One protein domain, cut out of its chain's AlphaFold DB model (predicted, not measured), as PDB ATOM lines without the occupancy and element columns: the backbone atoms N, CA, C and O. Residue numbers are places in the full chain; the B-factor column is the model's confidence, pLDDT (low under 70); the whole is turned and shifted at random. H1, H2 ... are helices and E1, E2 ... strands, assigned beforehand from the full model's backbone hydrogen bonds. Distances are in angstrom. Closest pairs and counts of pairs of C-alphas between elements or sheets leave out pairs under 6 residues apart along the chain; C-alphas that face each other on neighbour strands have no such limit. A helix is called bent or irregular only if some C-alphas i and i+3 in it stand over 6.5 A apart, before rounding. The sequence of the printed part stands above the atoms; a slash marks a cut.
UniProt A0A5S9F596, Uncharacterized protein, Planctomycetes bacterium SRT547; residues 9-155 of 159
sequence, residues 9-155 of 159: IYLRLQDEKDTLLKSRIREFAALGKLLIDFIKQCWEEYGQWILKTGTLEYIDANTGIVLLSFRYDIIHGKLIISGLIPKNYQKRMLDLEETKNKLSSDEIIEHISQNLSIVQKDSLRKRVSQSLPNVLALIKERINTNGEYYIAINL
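What this domain is: This is residues 9 to 155 of the 159 residues of an uncharacterized protein of Planctomycetes bacterium SRT547 (UniProt A0A5S9F596). What is the main picture? A twisted sheet of six strands forms a wall, with H1 over E2 and E1 and H6b over E5 and E6 on the same face. No named helix is on the other face; H5 lies off the sheet and packs on H1 and H6a. What are the parts and the size? The printed part has 147 residues with six named helices and six named strands, in the order E1 E2 H1 H2 E3 E4 E5 H3 H4 H5 H6 E6; the antiparallel sheet runs E2 E1 E3 E4 E5 E6, and the class is mixed. It is compact, with a radius of gyration of the C-alphas of 15.2 A and spans of 45 by 36 by 31 A.

Where its parts are: Where are the strands? E1 is residues 9 to 15, from C-alpha 9 at (36.112, 29.812, 6.202); E2 is residues 18 to 26, 23.3 A long, and bends by 57 degrees at residue 21. E3 is residues 55 to 60, E4 66 to 73, E5 78 to 84, and E6 148 to 154, 20.5 A long, to C-alpha 154 at (15.779, 10.482, 6.200). Where are the helices? H1, residues 28 to 46, 25.5 A, is irregular, with C-alphas 29 and 32 7.6 A apart; H3, residues 87 to 94, only just is, with C-alphas 88 and 91 6.9 A apart; H2 is 50 to 53, H4 96 to 99, H5 105 to 112. H6, residues 118 to 142, was assigned as one helix by its hydrogen bonds but is bent, C-alphas 130 and 133 being 6.8 A apart; its arms are H6a, 118 to 130, and H6b, 133 to 142.

How they stand to each other: How is the sheet joined? E3 E4 E5 is a meander, each strand the antiparallel neighbour of the one before; N 58 and O 68 are 2.7 A apart, and N 69 and O 82 2.7 A, within hydrogen-bond range. E2, H1 H2, E3 is a split strand-helix-strand unit, two strands running the same way with E1 between them, and its crossover is right-handed. What is on it? H1 and H6b on one face make two layers, helices over a sheet, at heights of 8.7 A and 9.6 A. How do the helices meet? H1, with residues 32 to 36 alone, touches H5, closest C-alphas Lys 33 and Ile 108, 6.0 A; H3 touches H6b, Leu 94 and Leu 136, 6.2 A; H3 and H4 touch only at the corner, Arg 92 and Glu 98, 6.4 A. Every O i to N i+4 pair is within hydrogen-bond range in H5, H6a and H6b, against 13 of 15 in H1 and 2 of 4 in H3; H2 and H4 are too short for such a pair.

The domain as a whole: How far does it reach? The two C-alphas farthest apart, Ser 117 and Thr 145, are 45.0 A apart. Is it whole and sure? The printed part has no cut, and its links are tight; the model's pLDDT is under 70 in 62 residues, among them 25 to 43 and 96 to 116.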
ATOM      1  N   ILE A   9      36.679  31.145   6.395       77.00
ATOM      2  CA  ILE A   9      36.112  29.812   6.202       77.00
ATOM      3  C   ILE A   9      36.471  29.368   4.791       77.00
ATOM      4  O   ILE A   9      36.487  30.184   3.876       77.00
ATOM      5  N   TYR A  10      36.758  28.096   4.581       82.94
ATOM      6  CA  TYR A  10      36.774  27.500   3.255       82.94
ATOM      7  C   TYR A  10      35.499  26.699   3.045       82.94
ATOM      8  O   TYR A  10      35.077  25.981   3.947       82.94
ATOM      9  N   LEU A  11      34.923  26.803   1.853       83.00
ATOM     10  CA  LEU A  11      33.985  25.812   1.351       83.00
ATOM     11  C   LEU A  11      34.779  24.786   0.555       83.00
ATOM     12  O   LEU A  11      35.548  25.162  -0.332       83.00
ATOM     13  N   ARG A  12      34.653  23.517   0.922       87.56
ATOM     14  CA  ARG A  12      35.406  22.404   0.348       87.56
ATOM     15  C   ARG A  12      34.445  21.311  -0.098       87.56
ATOM     16  O   ARG A  12      33.558  20.948   0.661       87.56
ATOM     17  N   LEU A  13      34.645  20.777  -1.296       85.00
ATOM     18  CA  LEU A  13      34.016  19.545  -1.756       85.00
ATOM     19  C   LEU A  13      35.079  18.463  -1.694       85.00
ATOM     20  O   LEU A  13      36.145  18.608  -2.299       85.00
ATOM     21  N   GLN A  14      34.786  17.405  -0.956       86.06
ATOM     22  CA  GLN A  14      35.613  16.213  -0.910       86.06
ATOM     23  C   GLN A  14      34.918  15.050  -1.593       86.06
ATOM     24  O   GLN A  14      33.704  14.896  -1.466       86.06
ATOM     25  N   ASP A  15      35.705  14.212  -2.248       82.44
ATOM     26  CA  ASP A  15      35.313  12.857  -2.601       82.44
ATOM     27  C   ASP A  15      36.281  11.902  -1.909       82.44
ATOM     28  O   ASP A  15      37.496  11.997  -2.075       82.44
ATOM     29  N   GLU A  16      35.747  11.070  -1.021       81.06
ATOM     30  CA  GLU A  16      36.516  10.286  -0.051       81.06
ATOM     31  C   GLU A  16      37.572  11.109   0.718       81.06
ATOM     32  O   GLU A  16      37.254  11.757   1.716       81.06
ATOM     33  N   LYS A  17      38.841  11.058   0.291       82.00
ATOM     34  CA  LYS A  17      39.970  11.785   0.896       82.00
ATOM     35  C   LYS A  17      40.462  12.944   0.032       82.00
ATOM     36  O   LYS A  17      41.211  13.790   0.529       82.00
ATOM     37  N   ASP A  18      40.033  13.005  -1.220       84.38
ATOM     38  CA  ASP A  18      40.531  13.961  -2.191       84.38
ATOM     39  C   ASP A  18      39.709  15.243  -2.154       84.38
ATOM     40  O   ASP A  18      38.480  15.250  -2.081       84.38
ATOM     41  N   THR A  19      40.410  16.376  -2.166       85.69
ATOM     42  CA  THR A  19      39.761  17.683  -2.271       85.69
ATOM     43  C   THR A  19      39.555  18.000  -3.740       85.69
ATOM     44  O   THR A  19      40.520  18.323  -4.429       85.69
ATOM     45  N   LEU A  20      38.306  17.939  -4.198       81.19
ATOM     46  CA  LEU A  20      37.954  18.246  -5.583       81.19
ATOM     47  C   LEU A  20      37.921  19.752  -5.826       81.19
ATOM     48  O   LEU A  20      38.473  20.250  -6.801       81.19
ATOM     49  N   LEU A  21      37.304  20.493  -4.903       81.69
ATOM     50  CA  LEU A  21      37.155  21.937  -5.030       81.69
ATOM     51  C   LEU A  21      37.273  22.618  -3.670       81.69
ATOM     52  O   LEU A  21      36.792  22.109  -2.655       81.69
ATOM     53  N   LYS A  22      37.902  23.796  -3.642       83.19
ATOM     54  CA  LYS A  22      38.048  24.617  -2.437       83.19
ATOM     55  C   LYS A  22      37.930  26.099  -2.778       83.19
ATOM     56  O   LYS A  22      38.693  26.607  -3.593       83.19
ATOM     57  N   SER A  23      37.038  26.809  -2.093       78.69
ATOM     58  CA  SER A  23      36.856  28.257  -2.229       78.69
ATOM     59  C   SER A  23      36.963  28.958  -0.876       78.69
ATOM     60  O   SER A  23      36.528  28.427   0.147       78.69
ATOM     61  N   ARG A  24      37.579  30.148  -0.840       74.56
ATOM     62  CA  ARG A  24      37.737  30.943   0.390       74.56
ATOM     63  C   ARG A  24      36.556  31.879   0.582       74.56
ATOM     64  O   ARG A  24      36.284  32.734  -0.251       74.56
ATOM     65  N   ILE A  25      35.944  31.777   1.750       67.25
ATOM     66  CA  ILE A  25      34.823  32.579   2.207       67.25
ATOM     67  C   ILE A  25      35.272  33.466   3.371       67.25
ATOM     68  O   ILE A  25      35.925  33.029   4.323       67.25
ATOM     69  N   ARG A  26      34.919  34.749   3.300       59.09
ATOM     70  CA  ARG A  26      35.063  35.675   4.421       59.09
ATOM     71  C   ARG A  26      33.744  35.654   5.195       59.09
ATOM     72  O   ARG A  26      32.752  36.171   4.702       59.09
ATOM     73  N   GLU A  27      33.771  35.044   6.381       61.06
ATOM     74  CA  GLU A  27      32.668  34.966   7.352       61.06
ATOM     75  C   GLU A  27      31.436  34.120   6.962       61.06
ATOM     76  O   GLU A  27      31.064  33.981   5.801       61.06
ATOM     77  N   PHE A  28      30.738  33.588   7.978       56.56
ATOM     78  CA  PHE A  28      29.482  32.834   7.810       56.56
ATOM     79  C   PHE A  28      28.334  33.678   7.226       56.56
ATOM     80  O   PHE A  28      27.309  33.131   6.842       56.56
ATOM     81  N   ALA A  29      28.465  35.005   7.167       50.97
ATOM     82  CA  ALA A  29      27.453  35.881   6.579       50.97
ATOM     83  C   ALA A  29      27.298  35.686   5.066       50.97
ATOM     84  O   ALA A  29      26.193  35.793   4.548       50.97
ATOM     85  N   ALA A  30      28.387  35.336   4.377       47.69
ATOM     86  CA  ALA A  30      28.415  35.115   2.935       47.69
ATOM     87  C   ALA A  30      28.220  33.638   2.541       47.69
ATOM     88  O   ALA A  30      28.396  33.291   1.371       47.69
ATOM     89  N   LEU A  31      27.854  32.778   3.504       54.16
ATOM     90  CA  LEU A  31      27.694  31.337   3.302       54.16
ATOM     91  C   LEU A  31      26.732  31.037   2.154       54.16
ATOM     92  O   LEU A  31      27.052  30.220   1.310       54.16
ATOM     93  N   GLY A  32      25.596  31.745   2.105       52.31
ATOM     94  CA  GLY A  32      24.584  31.581   1.063       52.31
ATOM     95  C   GLY A  32      25.159  31.820  -0.330       52.31
ATOM     96  O   GLY A  32      25.207  30.888  -1.119       52.31
ATOM     97  N   LYS A  33      25.659  33.037  -0.603       50.53
ATOM     98  CA  LYS A  33      26.229  33.442  -1.904       50.53
ATOM     99  C   LYS A  33      27.314  32.482  -2.400       50.53
ATOM    100  O   LYS A  33      27.242  31.983  -3.516       50.53
ATOM    101  N   LEU A  34      28.299  32.201  -1.552       55.28
ATOM    102  CA  LEU A  34      29.456  31.398  -1.942       55.28
ATOM    103  C   LEU A  34      29.126  29.906  -2.026       55.28
ATOM    104  O   LEU A  34      29.739  29.215  -2.827       55.28
ATOM    105  N   LEU A  35      28.129  29.424  -1.278       63.91
ATOM    106  CA  LEU A  35      27.575  28.081  -1.448       63.91
ATOM    107  C   LEU A  35      26.972  27.894  -2.839       63.91
ATOM    108  O   LEU A  35      27.140  26.844  -3.444       63.91
ATOM    109  N   ILE A  36      26.290  28.909  -3.357       60.78
ATOM    110  CA  ILE A  36      25.643  28.846  -4.669       60.78
ATOM    111  C   ILE A  36      26.680  28.847  -5.780       60.78
ATOM    112  O   ILE A  36      26.629  27.975  -6.644       60.78
ATOM    113  N   ASP A  37      27.620  29.796  -5.743       59.34
ATOM    114  CA  ASP A  37      28.696  29.886  -6.733       59.34
ATOM    115  C   ASP A  37      29.506  28.584  -6.754       59.34
ATOM    116  O   ASP A  37      29.824  28.049  -7.813       59.34
ATOM    117  N   PHE A  38      29.744  28.012  -5.575       64.56
ATOM    118  CA  PHE A  38      30.428  26.741  -5.415       64.56
ATOM    119  C   PHE A  38      29.615  25.548  -5.934       64.56
ATOM    120  O   PHE A  38      30.158  24.723  -6.657       64.56
ATOM    121  N   ILE A  39      28.318  25.451  -5.621       66.31
ATOM    122  CA  ILE A  39      27.433  24.395  -6.147       66.31
ATOM    123  C   ILE A  39      27.345  24.473  -7.671       66.31
ATOM    124  O   ILE A  39      27.382  23.442  -8.343       66.31
ATOM    125  N   LYS A  40      27.236  25.688  -8.215       63.56
ATOM    126  CA  LYS A  40      27.206  25.928  -9.655       63.56
ATOM    127  C   LYS A  40      28.506  25.457 -10.301       63.56
ATOM    128  O   LYS A  40      28.443  24.675 -11.241       63.56
ATOM    129  N   GLN A  41      29.653  25.842  -9.742       64.38
ATOM    130  CA  GLN A  41      30.961  25.385 -10.211       64.38
ATOM    131  C   GLN A  41      31.097  23.857 -10.130       64.38
ATOM    132  O   GLN A  41      31.543  23.224 -11.082       64.38
ATOM    133  N   CYS A  42      30.642  23.236  -9.036       63.81
ATOM    134  CA  CYS A  42      30.651  21.780  -8.889       63.81
ATOM    135  C   CYS A  42      29.810  21.085  -9.966       63.81
ATOM    136  O   CYS A  42      30.224  20.065 -10.511       63.81
ATOM    137  N   TRP A  43      28.631  21.629 -10.282       67.31
ATOM    138  CA  TRP A  43      27.802  21.107 -11.364       67.31
ATOM    139  C   TRP A  43      28.504  21.285 -12.713       67.31
ATOM    140  O   TRP A  43      28.600  20.324 -13.469       67.31
ATOM    141  N   GLU A  44      29.014  22.473 -13.020       70.38
ATOM    142  CA  GLU A  44      29.656  22.754 -14.309       70.38
ATOM    143  C   GLU A  44      30.894  21.878 -14.557       70.38
ATOM    144  O   GLU A  44      31.066  21.382 -15.668       70.38
ATOM    145  N   GLU A  45      31.717  21.636 -13.532       73.25
ATOM    146  CA  GLU A  45      32.960  20.864 -13.664       73.25
ATOM    147  C   GLU A  45      32.754  19.345 -13.584       73.25
ATOM    148  O   GLU A  45      33.397  18.598 -14.322       73.25
ATOM    149  N   TYR A  46      31.860  18.870 -12.711       71.69
ATOM    150  CA  TYR A  46      31.744  17.438 -12.396       71.69
ATOM    151  C   TYR A  46      30.351  16.865 -12.666       71.69
ATOM    152  O   TYR A  46      30.180  15.652 -12.665       71.69
ATOM    153  N   GLY A  47      29.344  17.694 -12.938       66.94
ATOM    154  CA  GLY A  47      27.950  17.284 -13.106       66.94
ATOM    155  C   GLY A  47      27.178  17.167 -11.786       66.94
ATOM    156  O   GLY A  47      27.739  17.131 -10.695       66.94
ATOM    157  N   GLN A  48      25.845  17.078 -11.866       67.81
ATOM    158  CA  GLN A  48      24.963  17.081 -10.685       67.81
ATOM    159  C   GLN A  48      25.209  15.901  -9.722       67.81
ATOM    160  O   GLN A  48      24.914  15.999  -8.529       67.81
ATOM    161  N   TRP A  49      25.721  14.774 -10.224       68.75
ATOM    162  CA  TRP A  49      25.945  13.570  -9.421       68.75
ATOM    163  C   TRP A  49      26.980  13.791  -8.313       68.75
ATOM    164  O   TRP A  49      26.827  13.193  -7.250       68.75
ATOM    165  N   ILE A  50      27.940  14.712  -8.495       69.31
ATOM    166  CA  ILE A  50      28.984  14.973  -7.497       69.31
ATOM    167  C   ILE A  50      28.416  15.513  -6.183       69.31
ATOM    168  O   ILE A  50      28.955  15.267  -5.113       69.31
ATOM    169  N   LEU A  51      27.275  16.206  -6.234       66.44
ATOM    170  CA  LEU A  51      26.590  16.716  -5.044       66.44
ATOM    171  C   LEU A  51      25.861  15.605  -4.270       66.44
ATOM    172  O   LEU A  51      25.405  15.832  -3.152       66.44
ATOM    173  N   LYS A  52      25.716  14.417  -4.873       68.75
ATOM    174  CA  LYS A  52      25.130  13.222  -4.250       68.75
ATOM    175  C   LYS A  52      26.184  12.247  -3.729       68.75
ATOM    176  O   LYS A  52      25.826  11.368  -2.954       68.75
ATOM    177  N   THR A  53      27.435  12.371  -4.160       74.81
ATOM    178  CA  THR A  53      28.533  11.468  -3.775       74.81
ATOM    179  C   THR A  53      29.589  12.171  -2.927       74.81
ATOM    180  O   THR A  53      30.134  11.567  -2.010       74.81
ATOM    181  N   GLY A  54      29.830  13.459  -3.172       81.75
ATOM    182  CA  GLY A  54      30.793  14.265  -2.438       81.75
ATOM    183  C   GLY A  54      30.292  14.743  -1.075       81.75
ATOM    184  O   GLY A  54      29.092  14.857  -0.811       81.75
ATOM    185  N   THR A  55      31.241  15.060  -0.199       87.19
ATOM    186  CA  THR A  55      31.003  15.714   1.090       87.19
ATOM    187  C   THR A  55      31.303  17.199   0.963       87.19
ATOM    188  O   THR A  55      32.418  17.591   0.622       87.19
ATOM    189  N   LEU A  56      30.307  18.033   1.243       87.31
ATOM    190  CA  LEU A  56      30.453  19.481   1.248       87.31
ATOM    191  C   LEU A  56      30.769  19.972   2.657       87.31
ATOM    192  O   LEU A  56      30.006  19.710   3.580       87.31
ATOM    193  N   GLU A  57      31.842  20.733   2.821       88.88
ATOM    194  CA  GLU A  57      32.369  21.122   4.124       88.88
ATOM    195  C   GLU A  57      32.658  22.617   4.226       88.88
ATOM    196  O   GLU A  57      33.237  23.232   3.336       88.88
ATOM    197  N   TYR A  58      32.325  23.178   5.380       87.19
ATOM    198  CA  TYR A  58      32.701  24.499   5.847       87.19
ATOM    199  C   TYR A  58      33.810  24.343   6.863       87.19
ATOM    200  O   TYR A  58      33.626  23.708   7.902       87.19
ATOM    201  N   ILE A  59      34.960  24.924   6.569       87.75
ATOM    202  CA  ILE A  59      36.196  24.644   7.290       87.75
ATOM    203  C   ILE A  59      36.775  25.944   7.797       87.75
ATOM    204  O   ILE A  59      36.900  26.889   7.031       87.75
ATOM    205  N   ASP A  60      37.182  26.002   9.057       87.31
ATOM    206  CA  ASP A  60      37.983  27.120   9.543       87.31
ATOM    207  C   ASP A  60      39.310  27.175   8.773       87.31
ATOM    208  O   ASP A  60      40.121  26.249   8.807       87.31
ATOM    209  N   ALA A  61      39.542  28.279   8.068       84.25
ATOM    210  CA  ALA A  61      40.704  28.442   7.211       84.25
ATOM    211  C   ALA A  61      42.037  28.471   7.967       84.25
ATOM    212  O   ALA A  61      43.072  28.193   7.364       84.25
ATOM    213  N   ASN A  62      42.013  28.815   9.254       83.06
ATOM    214  CA  ASN A  62      43.212  28.921  10.075       83.06
ATOM    215  C   ASN A  62      43.569  27.589  10.736       83.06
ATOM    216  O   ASN A  62      44.745  27.293  10.920       83.06
ATOM    217  N   THR A  63      42.561  26.802  11.114       84.75
ATOM    218  CA  THR A  63      42.750  25.584  11.920       84.75
ATOM    219  C   THR A  63      42.498  24.295  11.144       84.75
ATOM    220  O   THR A  63      42.898  23.226  11.594       84.75
ATOM    221  N   GLY A  64      41.841  24.364   9.983       86.56
ATOM    222  CA  GLY A  64      41.445  23.190   9.206       86.56
ATOM    223  C   GLY A  64      40.276  22.408   9.813       86.56
ATOM    224  O   GLY A  64      39.924  21.350   9.295       86.56
ATOM    225  N   ILE A  65      39.663  22.912  10.888       89.81
ATOM    226  CA  ILE A  65      38.539  22.256  11.556       89.81
ATOM    227  C   ILE A  65      37.307  22.303  10.654       89.81
ATOM    228  O   ILE A  65      36.909  23.377  10.202       89.81
ATOM    229  N   VAL A  66      36.671  21.149  10.442       91.12
ATOM    230  CA  VAL A  66      35.378  21.049   9.753       91.12
ATOM    231  C   VAL A  66      34.278  21.533  10.696       91.12
ATOM    232  O   VAL A  66      33.831  20.822  11.596       91.12
ATOM    233  N   LEU A  67      33.852  22.773  10.484       89.81
ATOM    234  CA  LEU A  67      32.807  23.430  11.262       89.81
ATOM    235  C   LEU A  67      31.428  22.860  10.938       89.81
ATOM    236  O   LEU A  67      30.591  22.734  11.831       89.81
ATOM    237  N   LEU A  68      31.194  22.528   9.666       88.12
ATOM    238  CA  LEU A  68      29.947  21.960   9.163       88.12
ATOM    239  C   LEU A  68      30.202  21.118   7.922       88.12
ATOM    240  O   LEU A  68      30.925  21.544   7.037       88.12
ATOM    241  N   SER A  69      29.596  19.942   7.849       90.25
ATOM    242  CA  SER A  69      29.678  19.019   6.721       90.25
ATOM    243  C   SER A  69      28.290  18.534   6.335       90.25
ATOM    244  O   SER A  69      27.437  18.343   7.201       90.25
ATOM    245  N   PHE A  70      28.086  18.325   5.041       87.12
ATOM    246  CA  PHE A  70      26.899  17.725   4.452       87.12
ATOM    247  C   PHE A  70      27.340  16.554   3.588       87.12
ATOM    248  O   PHE A  70      28.129  16.733   2.660       87.12
ATOM    249  N   ARG A  71      26.822  15.364   3.879       87.94
ATOM    250  CA  ARG A  71      27.111  14.150   3.116       87.94
ATOM    251  C   ARG A  71      25.833  13.378   2.872       87.94
ATOM    252  O   ARG A  71      25.062  13.157   3.803       87.94
ATOM    253  N   TYR A  72      25.631  12.918   1.646       83.12
ATOM    254  CA  TYR A  72      24.550  11.990   1.358       83.12
ATOM    255  C   TYR A  72      25.019  10.546   1.573       83.12
ATOM    256  O   TYR A  72      25.969  10.081   0.952       83.12
ATOM    257  N   ASP A  73      24.368   9.840   2.492       83.12
ATOM    258  CA  ASP A  73      24.521   8.403   2.689       83.12
ATOM    259  C   ASP A  73      23.553   7.687   1.744       83.12
ATOM    260  O   ASP A  73      22.364   7.538   2.039       83.12
ATOM    261  N   ILE A  74      24.078   7.285   0.584       80.50
ATOM    262  CA  ILE A  74      23.315   6.624  -0.481       80.50
ATOM    263  C   ILE A  74      22.745   5.287  -0.000       80.50
ATOM    264  O   ILE A  74      21.608   4.961  -0.333       80.50
ATOM    265  N   ILE A  75      23.510   4.532   0.796       83.81
ATOM    266  CA  ILE A  75      23.130   3.188   1.258       83.81
ATOM    267  C   ILE A  75      21.864   3.269   2.110       83.81
ATOM    268  O   ILE A  75      20.955   2.455   1.957       83.81
ATOM    269  N   HIS A  76      21.790   4.269   2.987       83.56
ATOM    270  CA  HIS A  76      20.670   4.427   3.913       83.56
ATOM    271  C   HIS A  76      19.646   5.486   3.482       83.56
ATOM    272  O   HIS A  76      18.670   5.698   4.202       83.56
ATOM    273  N   GLY A  77      19.864   6.178   2.361       79.31
ATOM    274  CA  GLY A  77      18.989   7.250   1.876       79.31
ATOM    275  C   GLY A  77      18.920   8.464   2.813       79.31
ATOM    276  O   GLY A  77      17.859   9.087   2.944       79.31
ATOM    277  N   LYS A  78      20.024   8.802   3.495       82.56
ATOM    278  CA  LYS A  78      20.060   9.849   4.535       82.56
ATOM    279  C   LYS A  78      20.946  11.025   4.148       82.56
ATOM    280  O   LYS A  78      22.037  10.838   3.626       82.56
ATOM    281  N   LEU A  79      20.526  12.241   4.487       83.69
ATOM    282  CA  LEU A  79      21.433  13.386   4.563       83.69
ATOM    283  C   LEU A  79      22.065  13.415   5.955       83.69
ATOM    284  O   LEU A  79      21.360  13.507   6.960       83.69
ATOM    285  N   ILE A  80      23.387  13.346   6.004       88.00
ATOM    286  CA  ILE A  80      24.181  13.478   7.219       88.00
ATOM    287  C   ILE A  80      24.702  14.907   7.313       88.00
ATOM    288  O   ILE A  80      25.301  15.416   6.365       88.00
ATOM    289  N   ILE A  81      24.479  15.530   8.466       89.31
ATOM    290  CA  ILE A  81      24.999  16.848   8.816       89.31
ATOM    291  C   ILE A  81      25.842  16.690  10.079       89.31
ATOM    292  O   ILE A  81      25.334  16.265  11.118       89.31
ATOM    293  N   SER A  82      27.128  17.004   9.997       93.75
ATOM    294  CA  SER A  82      28.064  16.793  11.110       93.75
ATOM    295  C   SER A  82      29.167  17.838  11.157       93.75
ATOM    296  O   SER A  82      29.442  18.498  10.159       93.75
ATOM    297  N   GLY A  83      29.833  17.984  12.295       94.19
ATOM    298  CA  GLY A  83      30.992  18.865  12.410       94.19
ATOM    299  C   GLY A  83      31.363  19.170  13.854       94.19
ATOM    300  O   GLY A  83      30.813  18.590  14.792       94.19
ATOM    301  N   LEU A  84      32.295  20.108  14.007       94.38
ATOM    302  CA  LEU A  84      32.760  20.629  15.286       94.38
ATOM    303  C   LEU A  84      32.704  22.156  15.252       94.38
ATOM    304  O   LEU A  84      33.471  22.778  14.526       94.38
ATOM    305  N   ILE A  85      31.840  22.774  16.061       89.62
ATOM    306  CA  ILE A  85      31.814  24.230  16.260       89.62
ATOM    307  C   ILE A  85      32.460  24.541  17.617       89.62
ATOM    308  O   ILE A  85      31.804  24.386  18.658       89.62
ATOM    309  N   PRO A  86      33.725  25.008  17.642       88.81
ATOM    310  CA  PRO A  86      34.412  25.350  18.882       88.81
ATOM    311  C   PRO A  86      33.632  26.382  19.702       88.81
ATOM    312  O   PRO A  86      32.957  27.249  19.143       88.81
ATOM    313  N   LYS A  87      33.741  26.345  21.035       86.88
ATOM    314  CA  LYS A  87      32.959  27.223  21.934       86.88
ATOM    315  C   LYS A  87      33.051  28.712  21.586       86.88
ATOM    316  O   LYS A  87      32.052  29.423  21.642       86.88
ATOM    317  N   ASN A  88      34.228  29.180  21.179       83.44
ATOM    318  CA  ASN A  88      34.458  30.565  20.758       83.44
ATOM    319  C   ASN A  88      33.771  30.941  19.426       83.44
ATOM    320  O   ASN A  88      33.661  32.128  19.122       83.44
ATOM    321  N   TYR A  89      33.287  29.965  18.653       80.94
ATOM    322  CA  TYR A  89      32.525  30.149  17.413       80.94
ATOM    323  C   TYR A  89      31.013  30.042  17.644       80.94
ATOM    324  O   TYR A  89      30.246  30.670  16.917       80.94
ATOM    325  N   GLN A  90      30.576  29.288  18.660       82.94
ATOM    326  CA  GLN A  90      29.162  28.946  18.869       82.94
ATOM    327  C   GLN A  90      28.258  30.173  18.955       82.94
ATOM    328  O   GLN A  90      27.241  30.206  18.271       82.94
ATOM    329  N   LYS A  91      28.643  31.210  19.711       78.69
ATOM    330  CA  LYS A  91      27.847  32.446  19.791       78.69
ATOM    331  C   LYS A  91      27.659  33.085  18.405       78.69
ATOM    332  O   LYS A  91      26.537  33.291  17.969       78.69
ATOM    333  N   ARG A  92      28.748  33.263  17.654       75.44
ATOM    334  CA  ARG A  92      28.743  33.922  16.331       75.44
ATOM    335  C   ARG A  92      28.043  33.128  15.227       75.44
ATOM    336  O   ARG A  92      27.663  33.695  14.193       75.44
ATOM    337  N   MET A  93      27.945  31.812  15.400       76.75
ATOM    338  CA  MET A  93      27.368  30.888  14.423       76.75
ATOM    339  C   MET A  93      25.920  30.494  14.729       76.75
ATOM    340  O   MET A  93      25.155  30.308  13.789       76.75
ATOM    341  N   LEU A  94      25.554  30.349  16.007       76.69
ATOM    342  CA  LEU A  94      24.288  29.747  16.454       76.69
ATOM    343  C   LEU A  94      23.366  30.728  17.204       76.69
ATOM    344  O   LEU A  94      22.260  30.352  17.614       76.69
ATOM    345  N   ASP A  95      23.802  31.968  17.441       73.50
ATOM    346  CA  ASP A  95      22.934  33.015  17.981       73.50
ATOM    347  C   ASP A  95      22.096  33.644  16.860       73.50
ATOM    348  O   ASP A  95      22.625  34.258  15.930       73.50
ATOM    349  N   LEU A  96      20.772  33.475  16.968       61.16
ATOM    350  CA  LEU A  96      19.805  33.924  15.970       61.16
ATOM    351  C   LEU A  96      19.809  35.452  15.821       61.16
ATOM    352  O   LEU A  96      19.656  35.949  14.702       61.16
ATOM    353  N   GLU A  97      20.046  36.186  16.912       59.84
ATOM    354  CA  GLU A  97      20.106  37.651  16.904       59.84
ATOM    355  C   GLU A  97      21.384  38.169  16.220       59.84
ATOM    356  O   GLU A  97      21.329  39.156  15.491       59.84
ATOM    357  N   GLU A  98      22.520  37.466  16.340       55.28
ATOM    358  CA  GLU A  98      23.743  37.798  15.584       55.28
ATOM    359  C   GLU A  98      23.657  37.363  14.106       55.28
ATOM    360  O   GLU A  98      24.284  37.978  13.239       55.28
ATOM    361  N   THR A  99      22.865  36.334  13.771       52.28
ATOM    362  CA  THR A  99      22.618  35.945  12.367       52.28
ATOM    363  C   THR A  99      21.627  36.837  11.621       52.28
ATOM    364  O   THR A  99      21.668  36.831  10.394       52.28
ATOM    365  N   LYS A 100      20.795  37.638  12.304       48.09
ATOM    366  CA  LYS A 100      19.901  38.623  11.654       48.09
ATOM    367  C   LYS A 100      20.657  39.720  10.893       48.09
ATOM    368  O   LYS A 100      20.104  40.293   9.964       48.09
ATOM    369  N   ASN A 101      21.924  39.969  11.231       46.50
ATOM    370  CA  ASN A 101      22.794  40.932  10.543       46.50
ATOM    371  C   ASN A 101      23.487  40.355   9.288       46.50
ATOM    372  O   ASN A 101      24.513  40.875   8.850       46.50
ATOM    373  N   LYS A 102      22.984  39.248   8.730       53.84
ATOM    374  CA  LYS A 102      23.570  38.544   7.578       53.84
ATOM    375  C   LYS A 102      22.568  38.537   6.420       53.84
ATOM    376  O   LYS A 102      21.369  38.595   6.674       53.84
ATOM    377  N   LEU A 103      23.090  38.492   5.185       51.72
ATOM    378  CA  LEU A 103      22.357  38.561   3.906       51.72
ATOM    379  C   LEU A 103      20.925  38.015   4.013       51.72
ATOM    380  O   LEU A 103      20.717  36.851   4.365       51.72
ATOM    381  N   SER A 104      19.953  38.865   3.697       59.59
ATOM    382  CA  SER A 104      18.542  38.497   3.672       59.59
ATOM    383  C   SER A 104      18.306  37.350   2.686       59.59
ATOM    384  O   SER A 104      19.027  37.178   1.700       59.59
ATOM    385  N   SER A 105      17.261  36.553   2.930       59.44
ATOM    386  CA  SER A 105      16.876  35.490   1.991       59.44
ATOM    387  C   SER A 105      16.665  36.042   0.577       59.44
ATOM    388  O   SER A 105      17.020  35.373  -0.388       59.44
ATOM    389  N   ASP A 106      16.160  37.272   0.456       60.50
ATOM    390  CA  ASP A 106      15.928  37.938  -0.826       60.50
ATOM    391  C   ASP A 106      17.220  38.292  -1.568       60.50
ATOM    392  O   ASP A 106      17.313  37.999  -2.759       60.50
ATOM    393  N   GLU A 107      18.248  38.793  -0.877       60.88
ATOM    394  CA  GLU A 107      19.568  39.036  -1.486       60.88
ATOM    395  C   GLU A 107      20.221  37.730  -1.963       60.88
ATOM    396  O   GLU A 107      20.860  37.685  -3.018       60.88
ATOM    397  N   ILE A 108      20.030  36.637  -1.215       60.44
ATOM    398  CA  ILE A 108      20.496  35.306  -1.618       60.44
ATOM    399  C   ILE A 108      19.773  34.870  -2.904       60.44
ATOM    400  O   ILE A 108      20.417  34.443  -3.858       60.44
ATOM    401  N   ILE A 109      18.445  35.001  -2.967       62.09
ATOM    402  CA  ILE A 109      17.637  34.555  -4.113       62.09
ATOM    403  C   ILE A 109      17.908  35.386  -5.364       62.09
ATOM    404  O   ILE A 109      18.027  34.811  -6.449       62.09
ATOM    405  N   GLU A 110      18.013  36.711  -5.251       65.88
ATOM    406  CA  GLU A 110      18.347  37.577  -6.388       65.88
ATOM    407  C   GLU A 110      19.681  37.186  -7.023       65.88
ATOM    408  O   GLU A 110      19.800  37.175  -8.250       65.88
ATOM    409  N   HIS A 111      20.661  36.789  -6.211       60.88
ATOM    410  CA  HIS A 111      21.946  36.305  -6.703       60.88
ATOM    411  C   HIS A 111      21.871  34.923  -7.368       60.88
ATOM    412  O   HIS A 111      22.457  34.745  -8.432       60.88
ATOM    413  N   ILE A 112      21.124  33.959  -6.811       56.31
ATOM    414  CA  ILE A 112      20.991  32.612  -7.414       56.31
ATOM    415  C   ILE A 112      20.255  32.670  -8.747       56.31
ATOM    416  O   ILE A 112      20.493  31.883  -9.662       56.31
ATOM    417  N   SER A 113      19.271  33.557  -8.821       59.44
ATOM    418  CA  SER A 113      18.182  33.397  -9.763       59.44
ATOM    419  C   SER A 113      18.258  34.285 -10.991       59.44
ATOM    420  O   SER A 113      17.278  34.383 -11.728       59.44
ATOM    421  N   GLN A 114      19.404  34.912 -11.255       61.75
ATOM    422  CA  GLN A 114      19.563  35.843 -12.377       61.75
ATOM    423  C   GLN A 114      19.085  35.256 -13.720       61.75
ATOM    424  O   GLN A 114      18.496  35.983 -14.512       61.75
ATOM    425  N   ASN A 115      19.201  33.934 -13.901       60.12
ATOM    426  CA  ASN A 115      18.787  33.216 -15.114       60.12
ATOM    427  C   ASN A 115      17.583  32.271 -14.922       60.12
ATOM    428  O   ASN A 115      17.280  31.477 -15.809       60.12
ATOM    429  N   LEU A 116      16.912  32.305 -13.767       65.19
ATOM    430  CA  LEU A 116      15.750  31.455 -13.488       65.19
ATOM    431  C   LEU A 116      14.449  32.155 -13.894       65.19
ATOM    432  O   LEU A 116      14.322  33.375 -13.779       65.19
ATOM    433  N   SER A 117      13.445  31.383 -14.312       73.94
ATOM    434  CA  SER A 117      12.095  31.909 -14.532       73.94
ATOM    435  C   SER A 117      11.447  32.343 -13.211       73.94
ATOM    436  O   SER A 117      11.815  31.862 -12.140       73.94
ATOM    437  N   ILE A 118      10.443  33.223 -13.262       77.75
ATOM    438  CA  ILE A 118       9.732  33.725 -12.067       77.75
ATOM    439  C   ILE A 118       9.182  32.572 -11.205       77.75
ATOM    440  O   ILE A 118       9.361  32.559  -9.992       77.75
ATOM    441  N   VAL A 119       8.623  31.534 -11.831       72.25
ATOM    442  CA  VAL A 119       8.107  30.347 -11.123       72.25
ATOM    443  C   VAL A 119       9.224  29.584 -10.394       72.25
ATOM    444  O   VAL A 119       9.047  29.120  -9.265       72.25
ATOM    445  N   GLN A 120      10.401  29.471 -11.014       62.25
ATOM    446  CA  GLN A 120      11.574  28.852 -10.391       62.25
ATOM    447  C   GLN A 120      12.122  29.711  -9.243       62.25
ATOM    448  O   GLN A 120      12.528  29.156  -8.221       62.25
ATOM    449  N   LYS A 121      12.076  31.046  -9.373       66.94
ATOM    450  CA  LYS A 121      12.448  31.999  -8.313       66.94
ATOM    451  C   LYS A 121      11.589  31.835  -7.075       66.94
ATOM    452  O   LYS A 121      12.133  31.700  -5.984       66.94
ATOM    453  N   ASP A 122      10.272  31.782  -7.236       69.56
ATOM    454  CA  ASP A 122       9.349  31.649  -6.107       69.56
ATOM    455  C   ASP A 122       9.484  30.288  -5.416       69.56
ATOM    456  O   ASP A 122       9.497  30.193  -4.184       69.56
ATOM    457  N   SER A 123       9.672  29.222  -6.200       64.88
ATOM    458  CA  SER A 123       9.944  27.887  -5.659       64.88
ATOM    459  C   SER A 123      11.257  27.840  -4.875       64.88
ATOM    460  O   SER A 123      11.323  27.239  -3.800       64.88
ATOM    461  N   LEU A 124      12.303  28.488  -5.390       62.78
ATOM    462  CA  LEU A 124      13.594  28.604  -4.723       62.78
ATOM    463  C   LEU A 124      13.486  29.449  -3.449       62.78
ATOM    464  O   LEU A 124      13.990  29.033  -2.409       62.78
ATOM    465  N   ARG A 125      12.767  30.576  -3.501       64.75
ATOM    466  CA  ARG A 125      12.519  31.463  -2.357       64.75
ATOM    467  C   ARG A 125      11.902  30.713  -1.192       64.75
ATOM    468  O   ARG A 125      12.405  30.786  -0.073       64.75
ATOM    469  N   LYS A 126      10.846  29.949  -1.475       64.19
ATOM    470  CA  LYS A 126      10.156  29.131  -0.477       64.19
ATOM    471  C   LYS A 126      11.082  28.082   0.144       64.19
ATOM    472  O   LYS A 126      11.040  27.878   1.350       64.19
ATOM    473  N   ARG A 127      11.940  27.442  -0.654       60.84
ATOM    474  CA  ARG A 127      12.887  26.435  -0.151       60.84
ATOM    475  C   ARG A 127      14.003  27.059   0.684       60.84
ATOM    476  O   ARG A 127      14.283  26.560   1.768       60.84
ATOM    477  N   VAL A 128      14.618  28.151   0.233       62.16
ATOM    478  CA  VAL A 128      15.730  28.814   0.941       62.16
ATOM    479  C   VAL A 128      15.298  29.310   2.320       62.16
ATOM    480  O   VAL A 128      15.973  29.010   3.307       62.16
ATOM    481  N   SER A 129      14.147  29.986   2.407       60.44
ATOM    482  CA  SER A 129      13.622  30.504   3.679       60.44
ATOM    483  C   SER A 129      13.293  29.397   4.685       60.44
ATOM    484  O   SER A 129      13.466  29.583   5.886       60.44
ATOM    485  N   GLN A 130      12.883  28.221   4.201       56.22
ATOM    486  CA  GLN A 130      12.591  27.050   5.030       56.22
ATOM    487  C   GLN A 130      13.843  26.250   5.431       56.22
ATOM    488  O   GLN A 130      13.805  25.533   6.428       56.22
ATOM    489  N   SER A 131      14.941  26.347   4.674       57.81
ATOM    490  CA  SER A 131      16.094  25.442   4.814       57.81
ATOM    491  C   SER A 131      17.208  25.997   5.704       57.81
ATOM    492  O   SER A 131      17.675  25.302   6.604       57.81
ATOM    493  N   LEU A 132      17.660  27.236   5.469       53.78
ATOM    494  CA  LEU A 132      18.874  27.764   6.116       53.78
ATOM    495  C   LEU A 132      18.705  27.990   7.635       53.78
ATOM    496  O   LEU A 132      19.569  27.536   8.390       53.78
ATOM    497  N   PRO A 133      17.603  28.607   8.116       56.38
ATOM    498  CA  PRO A 133      17.369  28.753   9.554       56.38
ATOM    499  C   PRO A 133      17.190  27.402  10.258       56.38
ATOM    500  O   PRO A 133      17.575  27.248  11.414       56.38
ATOM    501  N   ASN A 134      16.650  26.412   9.543       67.31
ATOM    502  CA  ASN A 134      16.355  25.091  10.083       67.31
ATOM    503  C   ASN A 134      17.642  24.304  10.380       67.31
ATOM    504  O   ASN A 134      17.779  23.736  11.455       67.31
ATOM    505  N   VAL A 135      18.645  24.349   9.494       73.19
ATOM    506  CA  VAL A 135      19.919  23.638   9.719       73.19
ATOM    507  C   VAL A 135      20.667  24.156  10.953       73.19
ATOM    508  O   VAL A 135      21.086  23.359  11.787       73.19
ATOM    509  N   LEU A 136      20.840  25.474  11.101       76.75
ATOM    510  CA  LEU A 136      21.575  26.029  12.251       76.75
ATOM    511  C   LEU A 136      20.819  25.832  13.574       76.75
ATOM    512  O   LEU A 136      21.449  25.567  14.598       76.75
ATOM    513  N   ALA A 137      19.483  25.906  13.555       75.25
ATOM    514  CA  ALA A 137      18.657  25.582  14.716       75.25
ATOM    515  C   ALA A 137      18.800  24.102  15.112       75.25
ATOM    516  O   ALA A 137      19.085  23.805  16.271       75.25
ATOM    517  N   LEU A 138      18.725  23.185  14.141       79.25
ATOM    518  CA  LEU A 138      18.925  21.750  14.360       79.25
ATOM    519  C   LEU A 138      20.308  21.438  14.949       79.25
ATOM    520  O   LEU A 138      20.429  20.598  15.838       79.25
ATOM    521  N   ILE A 139      21.358  22.128  14.493       86.12
ATOM    522  CA  ILE A 139      22.707  21.991  15.062       86.12
ATOM    523  C   ILE A 139      22.723  22.459  16.514       86.12
ATOM    524  O   ILE A 139      23.239  21.752  17.376       86.12
ATOM    525  N   LYS A 140      22.126  23.616  16.807       85.00
ATOM    526  CA  LYS A 140      22.057  24.161  18.169       85.00
ATOM    527  C   LYS A 140      21.360  23.214  19.151       85.00
ATOM    528  O   LYS A 140      21.765  23.148  20.304       85.00
ATOM    529  N   GLU A 141      20.356  22.470  18.699       88.25
ATOM    530  CA  GLU A 141      19.651  21.470  19.513       88.25
ATOM    531  C   GLU A 141      20.455  20.183  19.750       88.25
ATOM    532  O   GLU A 141      20.177  19.444  20.694       88.25
ATOM    533  N   ARG A 142      21.430  19.878  18.885       91.06
ATOM    534  CA  ARG A 142      22.146  18.589  18.858       91.06
ATOM    535  C   ARG A 142      23.625  18.687  19.220       91.06
ATOM    536  O   ARG A 142      24.278  17.653  19.350       91.06
ATOM    537  N   ILE A 143      24.152  19.899  19.362       93.38
ATOM    538  CA  ILE A 143      25.549  20.144  19.700       93.38
ATOM    539  C   ILE A 143      25.838  19.776  21.157       93.38
ATOM    540  O   ILE A 143      25.096  20.136  22.071       93.38
ATOM    541  N   ASN A 144      26.926  19.043  21.386       94.25
ATOM    542  CA  ASN A 144      27.358  18.662  22.726       94.25
ATOM    543  C   ASN A 144      28.225  19.756  23.385       94.25
ATOM    544  O   ASN A 144      28.538  20.796  22.802       94.25
ATOM    545  N   THR A 145      28.666  19.508  24.619       91.69
ATOM    546  CA  THR A 145      29.501  20.442  25.393       91.69
ATOM    547  C   THR A 145      30.883  20.705  24.784       91.69
ATOM    548  O   THR A 145      31.487  21.733  25.103       91.69
ATOM    549  N   ASN A 146      31.374  19.822  23.910       92.94
ATOM    550  CA  ASN A 146      32.633  19.971  23.174       92.94
ATOM    551  C   ASN A 146      32.456  20.720  21.847       92.94
ATOM    552  O   ASN A 146      33.442  21.150  21.253       92.94
ATOM    553  N   GLY A 147      31.213  20.933  21.407       90.75
ATOM    554  CA  GLY A 147      30.898  21.566  20.132       90.75
ATOM    555  C   GLY A 147      30.659  20.588  18.981       90.75
ATOM    556  O   GLY A 147      30.497  21.025  17.844       90.75
ATOM    557  N   GLU A 148      30.653  19.285  19.246       96.31
ATOM    558  CA  GLU A 148      30.451  18.247  18.235       96.31
ATOM    559  C   GLU A 148      28.961  17.991  18.031       96.31
ATOM    560  O   GLU A 148      28.170  18.047  18.977       96.31
ATOM    561  N   TYR A 149      28.576  17.671  16.800       94.38
ATOM    562  CA  TYR A 149      27.205  17.305  16.468       94.38
ATOM    563  C   TYR A 149      27.155  16.317  15.304       94.38
ATOM    564  O   TYR A 149      28.030  16.278  14.435       94.38
ATOM    565  N   TYR A 150      26.078  15.539  15.288       94.88
ATOM    566  CA  TYR A 150      25.751  14.594  14.233       94.88
ATOM    567  C   TYR A 150      24.234  14.517  14.075       94.88
ATOM    568  O   TYR A 150      23.504  14.295  15.044       94.88
ATOM    569  N   ILE A 151      23.757  14.696  12.848       90.12
ATOM    570  CA  ILE A 151      22.338  14.715  12.500       90.12
ATOM    571  C   ILE A 151      22.158  13.864  11.250       90.12
ATOM    572  O   ILE A 151      22.864  14.050  10.265       90.12
ATOM    573  N   ALA A 152      21.199  12.942  11.281       88.38
ATOM    574  CA  ALA A 152      20.848  12.109  10.141       88.38
ATOM    575  C   ALA A 152      19.375  12.332   9.780       88.38
ATOM    576  O   ALA A 152      18.488  12.050  10.586       88.38
ATOM    577  N   ILE A 153      19.121  12.839   8.575       83.38
ATOM    578  CA  ILE A 153      17.784  13.159   8.066       83.38
ATOM    579  C   ILE A 153      17.412  12.129   7.001       83.38
ATOM    580  O   ILE A 153      18.101  12.007   5.989       83.38
ATOM    581  N   ASN A 154      16.316  11.398   7.209       77.62
ATOM    582  CA  ASN A 154      15.779  10.482   6.200       77.62
ATOM    583  C   ASN A 154      15.161  11.287   5.053       77.62
ATOM    584  O   ASN A 154      14.229  12.057   5.283       77.62
ATOM    585  N   LEU A 155      15.629  11.078   3.821       68.50
ATOM    586  CA  LEU A 155      15.082  11.790   2.660       68.50
ATOM    587  C   LEU A 155      13.867  11.088   2.033       68.50
ATOM    588  O   LEU A 155      13.216  11.665   1.169       68.50
TER     589      LEU A 155